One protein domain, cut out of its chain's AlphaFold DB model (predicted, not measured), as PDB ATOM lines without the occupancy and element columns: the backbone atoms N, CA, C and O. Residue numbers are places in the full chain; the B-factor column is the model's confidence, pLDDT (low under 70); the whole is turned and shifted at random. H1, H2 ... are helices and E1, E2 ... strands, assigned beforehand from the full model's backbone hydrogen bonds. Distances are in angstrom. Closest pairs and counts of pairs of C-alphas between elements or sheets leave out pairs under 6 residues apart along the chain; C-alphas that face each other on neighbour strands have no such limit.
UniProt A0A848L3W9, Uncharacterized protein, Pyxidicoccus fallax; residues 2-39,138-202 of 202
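What this domain is: This is residues 2 to 39 and 138 to 202 of the 202 residues of an uncharacterized protein of Pyxidicoccus fallax (UniProt A0A848L3W9). A strongly twisted sheet of six strands has H1 and H2 packed on one face, with H3 on the opposite face near the E6 edge. The loop of residues 143 to 152 and H3 lie toward opposite ends of the longest axis. The printed part has 103 residues, with three named helices and six named strands in the order E1 H1 E2 E3 E4 E5 H2 E6 H3, class mixed. The sheet, E2 E3 E4 E5 E1 E6, is antiparallel; the whole is compact, radius of gyration of the C-alphas 13.4 A, spanning 45 by 27 by 26 A.

Where its parts are: Find C-alpha 3 at (12.507, 0.660, -11.340), where E1, residues 3 to 9, begins its 20.5 A. The other strands are E2, 33 to 37, E3, 138 to 142, E4, 153 to 159, 18.9 A, E5, 162 to 168, 20.2 A, and E6, 188 to 190. H1 is residues 17 to 28, 16.1 A; H2, 172 to 184, 18.3 A; H3, 192 to 200, ends with C-alpha 200 at (6.032, -19.494, 2.812).

How they stand to each other: Look at E5 and E1: N 6 and O 165 are 2.9 A apart, within hydrogen-bond range. E3 E4 E5 form a meander, each strand the antiparallel neighbour of the one before; between E4 and E5, N 155 and O 166 are within hydrogen-bond range at 2.8 A. E5, H2, E6 is a split strand-helix-strand unit, E1 between its strands, with a right-handed crossover. H1 is over E3, height over the sheet 7.4 A. H2, with residues 177 to 182 alone, touches H1; the closest C-alphas, Leu 24 and Ala 178, are 6.2 A apart, at a steep tilt of 66 degrees. In H1, H2 and H3 every O i to N i+4 pair is within hydrogen-bond range.

The domain as a whole: The C-alphas farthest apart, Pro 148 and Arg 202, are 45.9 A apart. Residues 40 to 137 are not printed; C-alphas 39 and 138 are 7.7 A apart. Of the links printed whole, none is long. The pLDDT is under 70 at, among others, residues 144 to 152 and 192 to 202.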
ATOM      1  N   GLY A   2      13.442   3.663 -15.033       56.50
ATOM      2  CA  GLY A   2      14.044   2.579 -14.249       56.50
ATOM      3  C   GLY A   2      13.322   2.388 -12.918       56.50
ATOM      4  O   GLY A   2      13.186   3.350 -12.166       56.50
ATOM      5  N   TYR A   3      12.861   1.168 -12.664       65.06
ATOM      6  CA  TYR A   3      12.507   0.660 -11.340       65.06
ATOM      7  C   TYR A   3      13.662  -0.228 -10.885       65.06
ATOM      8  O   TYR A   3      14.198  -0.985 -11.700       65.06
ATOM      9  N   ALA A   4      14.072  -0.109  -9.628       72.50
ATOM     10  CA  ALA A   4      15.034  -1.029  -9.045       72.50
ATOM     11  C   ALA A   4      14.676  -1.303  -7.587       72.50
ATOM     12  O   ALA A   4      14.254  -0.409  -6.851       72.50
ATOM     13  N   GLU A   5      14.885  -2.550  -7.202       82.19
ATOM     14  CA  GLU A   5      14.548  -3.095  -5.899       82.19
ATOM     15  C   GLU A   5      15.719  -3.934  -5.388       82.19
ATOM     16  O   GLU A   5      16.549  -4.420  -6.165       82.19
ATOM     17  N   GLY A   6      15.817  -4.059  -4.071       85.19
ATOM     18  CA  GLY A   6      16.719  -4.996  -3.426       85.19
ATOM     19  C   GLY A   6      16.213  -5.381  -2.045       85.19
ATOM     20  O   GLY A   6      15.522  -4.606  -1.388       85.19
ATOM     21  N   HIS A   7      16.612  -6.560  -1.582       89.94
ATOM     22  CA  HIS A   7      16.264  -7.058  -0.256       89.94
ATOM     23  C   HIS A   7      17.525  -7.352   0.543       89.94
ATOM     24  O   HIS A   7      18.478  -7.953   0.037       89.94
ATOM     25  N   VAL A   8      17.530  -6.938   1.809       92.56
ATOM     26  CA  VAL A   8      18.594  -7.281   2.753       92.56
ATOM     27  C   VAL A   8      17.980  -7.921   3.989       92.56
ATOM     28  O   VAL A   8      17.232  -7.273   4.717       92.56
ATOM     29  N   GLY A   9      18.311  -9.189   4.223       91.56
ATOM     30  CA  GLY A   9      17.895  -9.953   5.393       91.56
ATOM     31  C   GLY A   9      18.924  -9.906   6.521       91.56
ATOM     32  O   GLY A   9      20.121  -9.752   6.271       91.56
ATOM     33  N   PHE A  10      18.464 -10.081   7.756       91.38
ATOM     34  CA  PHE A  10      19.284 -10.143   8.965       91.38
ATOM     35  C   PHE A  10      18.935 -11.405   9.764       91.38
ATOM     36  O   PHE A  10      17.767 -11.714   9.975       91.38
ATOM     37  N   GLU A  11      19.952 -12.131  10.233       86.19
ATOM     38  CA  GLU A  11      19.767 -13.257  11.171       86.19
ATOM     39  C   GLU A  11      19.591 -12.774  12.624       86.19
ATOM     40  O   GLU A  11      19.090 -13.503  13.479       86.19
ATOM     41  N   GLY A  12      20.021 -11.540  12.898       83.94
ATOM     42  CA  GLY A  12      19.899 -10.853  14.179       83.94
ATOM     43  C   GLY A  12      18.934  -9.662  14.113       83.94
ATOM     44  O   GLY A  12      18.096  -9.591  13.214       83.94
ATOM     45  N   PRO A  13      19.026  -8.710  15.057       87.06
ATOM     46  CA  PRO A  13      18.149  -7.546  15.058       87.06
ATOM     47  C   PRO A  13      18.347  -6.707  13.790       87.06
ATOM     48  O   PRO A  13      19.476  -6.380  13.419       87.06
ATOM     49  N   VAL A  14      17.236  -6.329  13.156       89.44
ATOM     50  CA  VAL A  14      17.230  -5.391  12.028       89.44
ATOM     51  C   VAL A  14      17.712  -4.017  12.529       89.44
ATOM     52  O   VAL A  14      17.236  -3.558  13.573       89.44
ATOM     53  N   PRO A  15      18.664  -3.354  11.844       91.81
ATOM     54  CA  PRO A  15      19.156  -2.044  12.258       91.81
ATOM     55  C   PRO A  15      18.047  -0.989  12.194       91.81
ATOM     56  O   PRO A  15      17.177  -1.040  11.325       91.81
ATOM     57  N   SER A  16      18.108  -0.001  13.090       92.25
ATOM     58  CA  SER A  16      17.166   1.120  13.044       92.25
ATOM     59  C   SER A  16      17.407   1.984  11.806       92.25
ATOM     60  O   SER A  16      18.531   2.089  11.307       92.25
ATOM     61  N   ILE A  17      16.355   2.634  11.314       91.44
ATOM     62  CA  ILE A  17      16.439   3.470  10.112       91.44
ATOM     63  C   ILE A  17      17.351   4.681  10.336       91.44
ATOM     64  O   ILE A  17      18.071   5.083   9.425       91.44
ATOM     65  N   GLU A  18      17.402   5.212  11.557       93.88
ATOM     66  CA  GLU A  18      18.321   6.281  11.956       93.88
ATOM     67  C   GLU A  18      19.775   5.843  11.813       93.88
ATOM     68  O   GLU A  18      20.581   6.583  11.253       93.88
ATOM     69  N   LEU A  19      20.099   4.617  12.238       94.88
ATOM     70  CA  LEU A  19      21.435   4.064  12.058       94.88
ATOM     71  C   LEU A  19      21.769   3.909  10.570       94.88
ATOM     72  O   LEU A  19      22.882   4.229  10.155       94.88
ATOM     73  N   VAL A  20      20.818   3.444   9.756       94.31
ATOM     74  CA  VAL A  20      21.013   3.324   8.302       94.31
ATOM     75  C   VAL A  20      21.249   4.699   7.670       94.31
ATOM     76  O   VAL A  20      22.197   4.844   6.900       94.31
ATOM     77  N   ARG A  21      20.450   5.715   8.025       93.31
ATOM     78  CA  ARG A  21      20.634   7.111   7.594       93.31
ATOM     79  C   ARG A  21      22.020   7.624   7.965       93.31
ATOM     80  O   ARG A  21      22.705   8.144   7.092       93.31
ATOM     81  N   ASP A  22      22.434   7.473   9.220       95.00
ATOM     82  CA  ASP A  22      23.708   8.016   9.708       95.00
ATOM     83  C   ASP A  22      24.895   7.391   8.977       95.00
ATOM     84  O   ASP A  22      25.769   8.097   8.476       95.00
ATOM     85  N   ARG A  23      24.882   6.065   8.811       95.50
ATOM     86  CA  ARG A  23      25.912   5.353   8.045       95.50
ATOM     87  C   ARG A  23      25.913   5.723   6.572       95.50
ATOM     88  O   ARG A  23      26.978   5.797   5.961       95.50
ATOM     89  N   LEU A  24      24.740   5.945   5.990       92.25
ATOM     90  CA  LEU A  24      24.628   6.385   4.608       92.25
ATOM     91  C   LEU A  24      25.148   7.818   4.440       92.25
ATOM     92  O   LEU A  24      25.888   8.075   3.496       92.25
ATOM     93  N   ALA A  25      24.847   8.717   5.377       91.00
ATOM     94  CA  ALA A  25      25.346  10.088   5.380       91.00
ATOM     95  C   ALA A  25      26.876  10.147   5.512       91.00
ATOM     96  O   ALA A  25      27.539  10.841   4.737       91.00
ATOM     97  N   GLU A  26      27.450   9.361   6.433       93.06
ATOM     98  CA  GLU A  26      28.903   9.182   6.571       93.06
ATOM     99  C   GLU A  26      29.526   8.708   5.255       93.06
ATOM    100  O   GLU A  26      30.501   9.280   4.766       93.06
ATOM    101  N   ARG A  27      28.937   7.670   4.656       89.50
ATOM    102  CA  ARG A  27      29.442   7.033   3.438       89.50
ATOM    103  C   ARG A  27      29.371   7.941   2.213       89.50
ATOM    104  O   ARG A  27      30.263   7.890   1.371       89.50
ATOM    105  N   LEU A  28      28.324   8.753   2.113       86.88
ATOM    106  CA  LEU A  28      28.131   9.713   1.029       86.88
ATOM    107  C   LEU A  28      28.872  11.037   1.264       86.88
ATOM    108  O   LEU A  28      28.894  11.870   0.360       86.88
ATOM    109  N   ALA A  29      29.440  11.247   2.458       88.25
ATOM    110  CA  ALA A  29      29.958  12.538   2.909       88.25
ATOM    111  C   ALA A  29      28.946  13.686   2.692       88.25
ATOM    112  O   ALA A  29      29.310  14.796   2.302       88.25
ATOM    113  N   SER A  30      27.660  13.399   2.915       84.31
ATOM    114  CA  SER A  30      26.535  14.293   2.628       84.31
ATOM    115  C   SER A  30      25.407  14.072   3.636       84.31
ATOM    116  O   SER A  30      25.186  12.931   4.037       84.31
ATOM    117  N   PRO A  31      24.635  15.113   4.000       85.56
ATOM    118  CA  PRO A  31      23.400  14.933   4.753       85.56
ATOM    119  C   PRO A  31      22.434  13.981   4.038       85.56
ATOM    120  O   PRO A  31      22.309  14.021   2.808       85.56
ATOM    121  N   VAL A  32      21.763  13.146   4.832       86.06
ATOM    122  CA  VAL A  32      20.660  12.279   4.414       86.06
ATOM    123  C   VAL A  32      19.507  12.514   5.380       86.06
ATOM    124  O   VAL A  32      19.684  12.370   6.589       86.06
ATOM    125  N   ASP A  33      18.340  12.858   4.855       85.81
ATOM    126  CA  ASP A  33      17.120  13.047   5.634       85.81
ATOM    127  C   ASP A  33      16.310  11.747   5.692       85.81
ATOM    128  O   ASP A  33      16.349  10.935   4.764       85.81
ATOM    129  N   ILE A  34      15.565  11.559   6.786       85.50
ATOM    130  CA  ILE A  34      14.530  10.525   6.898       85.50
ATOM    131  C   ILE A  34      13.177  11.207   6.798       85.50
ATOM    132  O   ILE A  34      12.870  12.107   7.581       85.50
ATOM    133  N   ILE A  35      12.352  10.722   5.882       80.25
ATOM    134  CA  ILE A  35      10.937  11.062   5.818       80.25
ATOM    135  C   ILE A  35      10.162   9.815   6.231       80.25
ATOM    136  O   ILE A  35      10.237   8.781   5.569       80.25
ATOM    137  N   GLU A  36       9.442   9.902   7.348       78.12
ATOM    138  CA  GLU A  36       8.526   8.840   7.756       78.12
ATOM    139  C   GLU A  36       7.262   8.906   6.896       78.12
ATOM    140  O   GLU A  36       6.592   9.940   6.798       78.12
ATOM    141  N   THR A  37       6.939   7.775   6.282       71.25
ATOM    142  CA  THR A  37       5.808   7.602   5.381       71.25
ATOM    143  C   THR A  37       4.784   6.725   6.109       71.25
ATOM    144  O   THR A  37       4.851   5.494   6.068       71.25
ATOM    145  N   PRO A  38       3.832   7.339   6.837       66.19
ATOM    146  CA  PRO A  38       2.873   6.601   7.651       66.19
ATOM    147  C   PRO A  38       1.909   5.741   6.806       66.19
ATOM    148  O   PRO A  38       1.618   6.085   5.651       66.19
ATOM    149  N   PRO A  39       1.322   4.686   7.409       66.75
ATOM    150  CA  PRO A  39       0.347   3.789   6.800       66.75
ATOM    151  C   PRO A  39      -0.740   4.508   6.009       66.75
ATOM    152  O   PRO A  39      -1.349   5.464   6.497       66.75
ATOM    153  N   THR A 138       6.706   2.992   6.381       75.81
ATOM    154  CA  THR A 138       7.877   3.013   5.502       75.81
ATOM    155  C   THR A 138       8.685   4.275   5.745       75.81
ATOM    156  O   THR A 138       8.204   5.242   6.338       75.81
ATOM    157  N   HIS A 139       9.945   4.250   5.330       82.44
ATOM    158  CA  HIS A 139      10.859   5.362   5.548       82.44
ATOM    159  C   HIS A 139      11.564   5.686   4.253       82.44
ATOM    160  O   HIS A 139      12.095   4.799   3.597       82.44
ATOM    161  N   GLU A 140      11.618   6.950   3.884       81.25
ATOM    162  CA  GLU A 140      12.380   7.375   2.723       81.25
ATOM    163  C   GLU A 140      13.677   8.027   3.163       81.25
ATOM    164  O   GLU A 140      13.671   8.968   3.958       81.25
ATOM    165  N   LEU A 141      14.788   7.519   2.635       82.19
ATOM    166  CA  LEU A 141      16.089   8.155   2.767       82.19
ATOM    167  C   LEU A 141      16.292   9.094   1.588       82.19
ATOM    168  O   LEU A 141      16.278   8.660   0.430       82.19
ATOM    169  N   TRP A 142      16.501  10.371   1.890       77.12
ATOM    170  CA  TRP A 142      16.640  11.420   0.891       77.12
ATOM    171  C   TRP A 142      18.014  12.076   0.982       77.12
ATOM    172  O   TRP A 142      18.425  12.524   2.047       77.12
ATOM    173  N   ALA A 143      18.738  12.119  -0.138       74.06
ATOM    174  CA  ALA A 143      20.097  12.656  -0.211       74.06
ATOM    175  C   ALA A 143      20.149  13.856  -1.185       74.06
ATOM    176  O   ALA A 143      20.588  13.698  -2.330       74.06
ATOM    177  N   PRO A 144      19.699  15.055  -0.762       61.12
ATOM    178  CA  PRO A 144      19.470  16.210  -1.642       61.12
ATOM    179  C   PRO A 144      20.690  16.684  -2.437       61.12
ATOM    180  O   PRO A 144      20.552  17.292  -3.496       61.12
ATOM    181  N   MET A 145      21.901  16.451  -1.926       57.53
ATOM    182  CA  MET A 145      23.113  17.096  -2.437       57.53
ATOM    183  C   MET A 145      23.898  16.269  -3.464       57.53
ATOM    184  O   MET A 145      24.888  16.764  -4.002       57.53
ATOM    185  N   LEU A 146      23.478  15.037  -3.778       56.03
ATOM    186  CA  LEU A 146      24.221  14.173  -4.705       56.03
ATOM    187  C   LEU A 146      24.129  14.624  -6.174       56.03
ATOM    188  O   LEU A 146      25.026  14.307  -6.956       56.03
ATOM    189  N   HIS A 147      23.092  15.378  -6.567       46.91
ATOM    190  CA  HIS A 147      23.026  16.020  -7.884       46.91
ATOM    191  C   HIS A 147      21.986  17.165  -7.915       46.91
ATOM    192  O   HIS A 147      20.803  16.904  -7.711       46.91
ATOM    193  N   PRO A 148      22.336  18.412  -8.295       44.94
ATOM    194  CA  PRO A 148      21.438  19.583  -8.229       44.94
ATOM    195  C   PRO A 148      20.246  19.561  -9.211       44.94
ATOM    196  O   PRO A 148      19.547  20.557  -9.370       44.94
ATOM    197  N   LYS A 149      20.043  18.453  -9.932       39.69
ATOM    198  CA  LYS A 149      18.983  18.278 -10.943       39.69
ATOM    199  C   LYS A 149      18.291  16.917 -10.891       39.69
ATOM    200  O   LYS A 149      17.429  16.658 -11.722       39.69
ATOM    201  N   VAL A 150      18.723  16.026  -9.999       51.50
ATOM    202  CA  VAL A 150      18.143  14.690  -9.883       51.50
ATOM    203  C   VAL A 150      18.142  14.336  -8.411       51.50
ATOM    204  O   VAL A 150      19.174  14.006  -7.837       51.50
ATOM    205  N   GLU A 151      16.980  14.469  -7.798       55.62
ATOM    206  CA  GLU A 151      16.786  14.023  -6.432       55.62
ATOM    207  C   GLU A 151      16.621  12.510  -6.418       55.62
ATOM    208  O   GLU A 151      15.855  11.927  -7.190       55.62
ATOM    209  N   TYR A 152      17.399  11.884  -5.550       67.69
ATOM    210  CA  TYR A 152      17.419  10.450  -5.359       67.69
ATOM    211  C   TYR A 152      16.821  10.173  -3.982       67.69
ATOM    212  O   TYR A 152      17.384  10.589  -2.969       67.69
ATOM    213  N   SER A 153      15.677   9.494  -3.946       75.44
ATOM    214  CA  SER A 153      15.157   8.857  -2.737       75.44
ATOM    215  C   SER A 153      15.264   7.345  -2.881       75.44
ATOM    216  O   SER A 153      15.114   6.800  -3.978       75.44
ATOM    217  N   VAL A 154      15.495   6.665  -1.766       79.38
ATOM    218  CA  VAL A 154      15.273   5.223  -1.650       79.38
ATOM    219  C   VAL A 154      14.284   4.993  -0.516       79.38
ATOM    220  O   VAL A 154      14.470   5.496   0.592       79.38
ATOM    221  N   THR A 155      13.208   4.270  -0.804       83.19
ATOM    222  CA  THR A 155      12.213   3.885   0.194       83.19
ATOM    223  C   THR A 155      12.661   2.586   0.847       83.19
ATOM    224  O   THR A 155      12.897   1.588   0.170       83.19
ATOM    225  N   LEU A 156      12.786   2.609   2.166       84.94
ATOM    226  CA  LEU A 156      13.062   1.475   3.027       84.94
ATOM    227  C   LEU A 156      11.758   0.963   3.638       84.94
ATOM    228  O   LEU A 156      11.006   1.701   4.281       84.94
ATOM    229  N   TRP A 157      11.537  -0.329   3.462       83.50
ATOM    230  CA  TRP A 157      10.408  -1.085   3.973       83.50
ATOM    231  C   TRP A 157      10.922  -2.037   5.042       83.50
ATOM    232  O   TRP A 157      11.591  -3.016   4.703       83.50
ATOM    233  N   PRO A 158      10.660  -1.752   6.324       82.19
ATOM    234  CA  PRO A 158      10.970  -2.687   7.389       82.19
ATOM    235  C   PRO A 158      10.163  -3.973   7.205       82.19
ATOM    236  O   PRO A 158       8.939  -3.939   7.075       82.19
ATOM    237  N   GLU A 159      10.852  -5.103   7.224       79.81
ATOM    238  CA  GLU A 159      10.272  -6.439   7.187       79.81
ATOM    239  C   GLU A 159      10.672  -7.198   8.461       79.81
ATOM    240  O   GLU A 159      11.691  -6.872   9.077       79.81
ATOM    241  N   PRO A 160       9.922  -8.238   8.875       77.00
ATOM    242  CA  PRO A 160      10.193  -8.946  10.128       77.00
ATOM    243  C   PRO A 160      11.635  -9.455  10.303       77.00
ATOM    244  O   PRO A 160      12.085  -9.585  11.436       77.00
ATOM    245  N   HIS A 161      12.346  -9.731   9.202       82.06
ATOM    246  CA  HIS A 161      13.734 -10.227   9.200       82.06
ATOM    247  C   HIS A 161      14.633  -9.450   8.237       82.06
ATOM    248  O   HIS A 161      15.646  -9.976   7.782       82.06
ATOM    249  N   GLY A 162      14.253  -8.233   7.853       90.25
ATOM    250  CA  GLY A 162      14.934  -7.561   6.759       90.25
ATOM    251  C   GLY A 162      14.494  -6.133   6.508       90.25
ATOM    252  O   GLY A 162      13.659  -5.568   7.210       90.25
ATOM    253  N   ILE A 163      15.098  -5.552   5.479       88.38
ATOM    254  CA  ILE A 163      14.680  -4.290   4.889       88.38
ATOM    255  C   ILE A 163      14.634  -4.491   3.380       88.38
ATOM    256  O   ILE A 163      15.643  -4.827   2.750       88.38
ATOM    257  N   ARG A 164      13.461  -4.246   2.803       87.25
ATOM    258  CA  ARG A 164      13.295  -4.093   1.364       87.25
ATOM    259  C   ARG A 164      13.567  -2.645   0.974       87.25
ATOM    260  O   ARG A 164      13.136  -1.715   1.651       87.25
ATOM    261  N   LEU A 165      14.303  -2.451  -0.112       88.19
ATOM    262  CA  LEU A 165      14.676  -1.151  -0.644       88.19
ATOM    263  C   LEU A 165      14.076  -0.991  -2.031       88.19
ATOM    264  O   LEU A 165      14.331  -1.818  -2.902       88.19
ATOM    265  N   VAL A 166      13.354   0.101  -2.253       79.81
ATOM    266  CA  VAL A 166      12.737   0.402  -3.544       79.81
ATOM    267  C   VAL A 166      13.105   1.803  -3.987       79.81
ATOM    268  O   VAL A 166      13.169   2.744  -3.193       79.81
ATOM    269  N   MET A 167      13.362   1.948  -5.280       75.94
ATOM    270  CA  MET A 167      13.601   3.239  -5.902       75.94
ATOM    271  C   MET A 167      12.918   3.347  -7.265       75.94
ATOM    272  O   MET A 167      12.825   2.392  -8.041       75.94
ATOM    273  N   VAL A 168      12.511   4.571  -7.586       63.75
ATOM    274  CA  VAL A 168      11.951   4.940  -8.885       63.75
ATOM    275  C   VAL A 168      12.807   6.062  -9.470       63.75
ATOM    276  O   VAL A 168      13.156   7.019  -8.783       63.75
ATOM    277  N   GLY A 169      13.189   5.947 -10.743       64.31
ATOM    278  CA  GLY A 169      13.965   6.982 -11.432       64.31
ATOM    279  C   GLY A 169      15.483   6.820 -11.290       64.31
ATOM    280  O   GLY A 169      16.017   5.719 -11.393       64.31
ATOM    281  N   GLY A 170      16.216   7.929 -11.150       60.00
ATOM    282  CA  GLY A 170      17.680   7.944 -11.289       60.00
ATOM    283  C   GLY A 170      18.490   7.440 -10.081       60.00
ATOM    284  O   GLY A 170      19.715   7.430 -10.147       60.00
ATOM    285  N   GLY A 171      17.845   7.034  -8.984       66.19
ATOM    286  CA  GLY A 171      18.458   6.762  -7.667       66.19
ATOM    287  C   GLY A 171      19.334   5.517  -7.520       66.19
ATOM    288  O   GLY A 171      19.559   5.086  -6.393       66.19
ATOM    289  N   ILE A 172      19.842   4.926  -8.606       75.62
ATOM    290  CA  ILE A 172      20.496   3.604  -8.558       75.62
ATOM    291  C   ILE A 172      21.765   3.602  -7.715       75.62
ATOM    292  O   ILE A 172      22.072   2.614  -7.047       75.62
ATOM    293  N   THR A 173      22.475   4.728  -7.692       79.56
ATOM    294  CA  THR A 173      23.610   4.932  -6.796       79.56
ATOM    295  C   THR A 173      23.152   4.909  -5.342       79.56
ATOM    296  O   THR A 173      23.704   4.153  -4.553       79.56
ATOM    297  N   LEU A 174      22.095   5.647  -4.988       82.25
ATOM    298  CA  LEU A 174      21.597   5.700  -3.614       82.25
ATOM    299  C   LEU A 174      21.086   4.336  -3.128       82.25
ATOM    300  O   LEU A 174      21.426   3.926  -2.021       82.25
ATOM    301  N   LEU A 175      20.360   3.593  -3.973       86.31
ATOM    302  CA  LEU A 175      19.947   2.214  -3.680       86.31
ATOM    303  C   LEU A 175      21.159   1.314  -3.406       86.31
ATOM    304  O   LEU A 175      21.174   0.562  -2.430       86.31
ATOM    305  N   ARG A 176      22.193   1.390  -4.253       88.44
ATOM    306  CA  ARG A 176      23.421   0.597  -4.092       88.44
ATOM    307  C   ARG A 176      24.160   0.935  -2.804       88.44
ATOM    308  O   ARG A 176      24.585   0.010  -2.111       88.44
ATOM    309  N   GLU A 177      24.297   2.217  -2.479       90.56
ATOM    310  CA  GLU A 177      24.977   2.653  -1.259       90.56
ATOM    311  C   GLU A 177      24.176   2.289  -0.003       90.56
ATOM    312  O   GLU A 177      24.755   1.753   0.941       90.56
ATOM    313  N   ALA A 178      22.849   2.464  -0.005       91.94
ATOM    314  CA  ALA A 178      21.986   2.034   1.098       91.94
ATOM    315  C   ALA A 178      22.050   0.512   1.305       91.94
ATOM    316  O   ALA A 178      22.200   0.035   2.429       91.94
ATOM    317  N   THR A 179      22.048  -0.262   0.215       93.31
ATOM    318  CA  THR A 179      22.240  -1.717   0.281       93.31
ATOM    319  C   THR A 179      23.615  -2.070   0.857       93.31
ATOM    320  O   THR A 179      23.729  -2.979   1.674       93.31
ATOM    321  N   ALA A 180      24.680  -1.372   0.447       93.94
ATOM    322  CA  ALA A 180      26.027  -1.603   0.970       93.94
ATOM    323  C   ALA A 180      26.129  -1.283   2.470       93.94
ATOM    324  O   ALA A 180      26.763  -2.038   3.207       93.94
ATOM    325  N   VAL A 181      25.473  -0.212   2.927       95.94
ATOM    326  CA  VAL A 181      25.354   0.126   4.351       95.94
ATOM    327  C   VAL A 181      24.679  -1.007   5.117       95.94
ATOM    328  O   VAL A 181      25.253  -1.498   6.086       95.94
ATOM    329  N   LEU A 182      23.517  -1.478   4.664       95.44
ATOM    330  CA  LEU A 182      22.793  -2.564   5.330       95.44
ATOM    331  C   LEU A 182      23.615  -3.857   5.405       95.44
ATOM    332  O   LEU A 182      23.656  -4.500   6.450       95.44
ATOM    333  N   VAL A 183      24.342  -4.197   4.336       94.94
ATOM    334  CA  VAL A 183      25.261  -5.345   4.340       94.94
ATOM    335  C   VAL A 183      26.404  -5.144   5.342       94.94
ATOM    336  O   VAL A 183      26.741  -6.058   6.089       94.94
ATOM    337  N   SER A 184      26.973  -3.937   5.428       95.19
ATOM    338  CA  SER A 184      28.026  -3.632   6.410       95.19
ATOM    339  C   SER A 184      27.545  -3.696   7.864       95.19
ATOM    340  O   SER A 184      28.346  -3.934   8.765       95.19
ATOM    341  N   LEU A 185      26.238  -3.539   8.089       94.75
ATOM    342  CA  LEU A 185      25.584  -3.683   9.391       94.75
ATOM    343  C   LEU A 185      25.239  -5.145   9.729       94.75
ATOM    344  O   LEU A 185      24.513  -5.394  10.687       94.75
ATOM    345  N   GLY A 186      25.763  -6.112   8.969       93.12
ATOM    346  CA  GLY A 186      25.550  -7.543   9.192       93.12
ATOM    347  C   GLY A 186      24.401  -8.142   8.381       93.12
ATOM    348  O   GLY A 186      24.025  -9.287   8.622       93.12
ATOM    349  N   GLY A 187      23.842  -7.390   7.432       93.25
ATOM    350  CA  GLY A 187      22.811  -7.884   6.529       93.25
ATOM    351  C   GLY A 187      23.377  -8.728   5.387       93.25
ATOM    352  O   GLY A 187      24.524  -8.571   4.964       93.25
ATOM    353  N   ARG A 188      22.540  -9.595   4.821       93.94
ATOM    354  CA  ARG A 188      22.830 -10.369   3.611       93.94
ATOM    355  C   ARG A 188      21.825 -10.011   2.525       93.94
ATOM    356  O   ARG A 188      20.630  -9.950   2.789       93.94
ATOM    357  N   ARG A 189      22.303  -9.799   1.297       89.69
ATOM    358  CA  ARG A 189      21.405  -9.642   0.144       89.69
ATOM    359  C   ARG A 189      20.614 -10.930  -0.065       89.69
ATOM    360  O   ARG A 189      21.206 -12.009  -0.020       89.69
ATOM    361  N   LEU A 190      19.308 -10.786  -0.243       83.56
ATOM    362  CA  LEU A 190      18.409 -11.885  -0.565       83.56
ATOM    363  C   LEU A 190      18.065 -11.815  -2.048       83.56
ATOM    364  O   LEU A 190      17.814 -10.723  -2.563       83.56
ATOM    365  N   ASP A 191      18.046 -12.972  -2.696       79.75
ATOM    366  CA  ASP A 191      17.521 -13.106  -4.054       79.75
ATOM    367  C   ASP A 191      15.992 -13.301  -4.013       79.75
ATOM    368  O   ASP A 191      15.434 -13.706  -2.987       79.75
ATOM    369  N   ASP A 192      15.305 -13.045  -5.130       67.31
ATOM    370  CA  ASP A 192      13.834 -13.085  -5.231       67.31
ATOM    371  C   ASP A 192      13.232 -14.419  -4.735       67.31
ATOM    372  O   ASP A 192      12.205 -14.442  -4.051       67.31
ATOM    373  N   ASP A 193      13.917 -15.538  -4.997       59.47
ATOM    374  CA  ASP A 193      13.513 -16.873  -4.538       59.47
ATOM    375  C   ASP A 193      13.558 -17.007  -3.005       59.47
ATOM    376  O   ASP A 193      12.744 -17.713  -2.403       59.47
ATOM    377  N   GLU A 194      14.502 -16.349  -2.336       63.19
ATOM    378  CA  GLU A 194      14.638 -16.401  -0.877       63.19
ATOM    379  C   GLU A 194      13.569 -15.553  -0.184       63.19
ATOM    380  O   GLU A 194      13.064 -15.935   0.875       63.19
ATOM    381  N   VAL A 195      13.180 -14.447  -0.815       59.84
ATOM    382  CA  VAL A 195      12.116 -13.543  -0.357       59.84
ATOM    383  C   VAL A 195      10.766 -14.267  -0.381       59.84
ATOM    384  O   VAL A 195      10.045 -14.286   0.620       59.84
ATOM    385  N   GLN A 196      10.455 -14.964  -1.478       56.22
ATOM    386  CA  GLN A 196       9.199 -15.712  -1.629       56.22
ATOM    387  C   GLN A 196       9.126 -16.959  -0.726       56.22
ATOM    388  O   GLN A 196       8.078 -17.268  -0.146       56.22
ATOM    389  N   ASN A 197      10.244 -17.671  -0.552       50.16
ATOM    390  CA  ASN A 197      10.298 -18.868   0.293       50.16
ATOM    391  C   ASN A 197      10.358 -18.547   1.797       50.16
ATOM    392  O   ASN A 197       9.880 -19.347   2.606       50.16
ATOM    393  N   GLY A 198      10.902 -17.391   2.189       50.88
ATOM    394  CA  GLY A 198      10.892 -16.911   3.574       50.88
ATOM    395  C   GLY A 198       9.483 -16.594   4.087       50.88
ATOM    396  O   GLY A 198       9.178 -16.882   5.246       50.88
ATOM    397  N   ALA A 199       8.604 -16.093   3.211       42.75
ATOM    398  CA  ALA A 199       7.190 -15.856   3.508       42.75
ATOM    399  C   ALA A 199       6.359 -17.152   3.601       42.75
ATOM    400  O   ALA A 199       5.371 -17.191   4.327       42.75
ATOM    401  N   SER A 200       6.774 -18.222   2.907       31.75
ATOM    402  CA  SER A 200       6.032 -19.494   2.812       31.75
ATOM    403  C   SER A 200       6.428 -20.556   3.851       31.75
ATOM    404  O   SER A 200       5.763 -21.582   3.965       31.75
ATOM    405  N   ARG A 201       7.519 -20.361   4.606       34.41
ATOM    406  CA  ARG A 201       7.996 -21.313   5.637       34.41
ATOM    407  C   ARG A 201       7.430 -21.048   7.041       34.41
ATOM    408  O   ARG A 201       8.061 -21.431   8.028       34.41
ATOM    409  N   ARG A 202       6.269 -20.401   7.147       42.22
ATOM    410  CA  ARG A 202       5.570 -20.160   8.418       42.22
ATOM    411  C   ARG A 202       4.108 -20.551   8.331       42.22
ATOM    412  O   ARG A 202       3.470 -20.171   7.330       42.22
TER     413      ARG A 202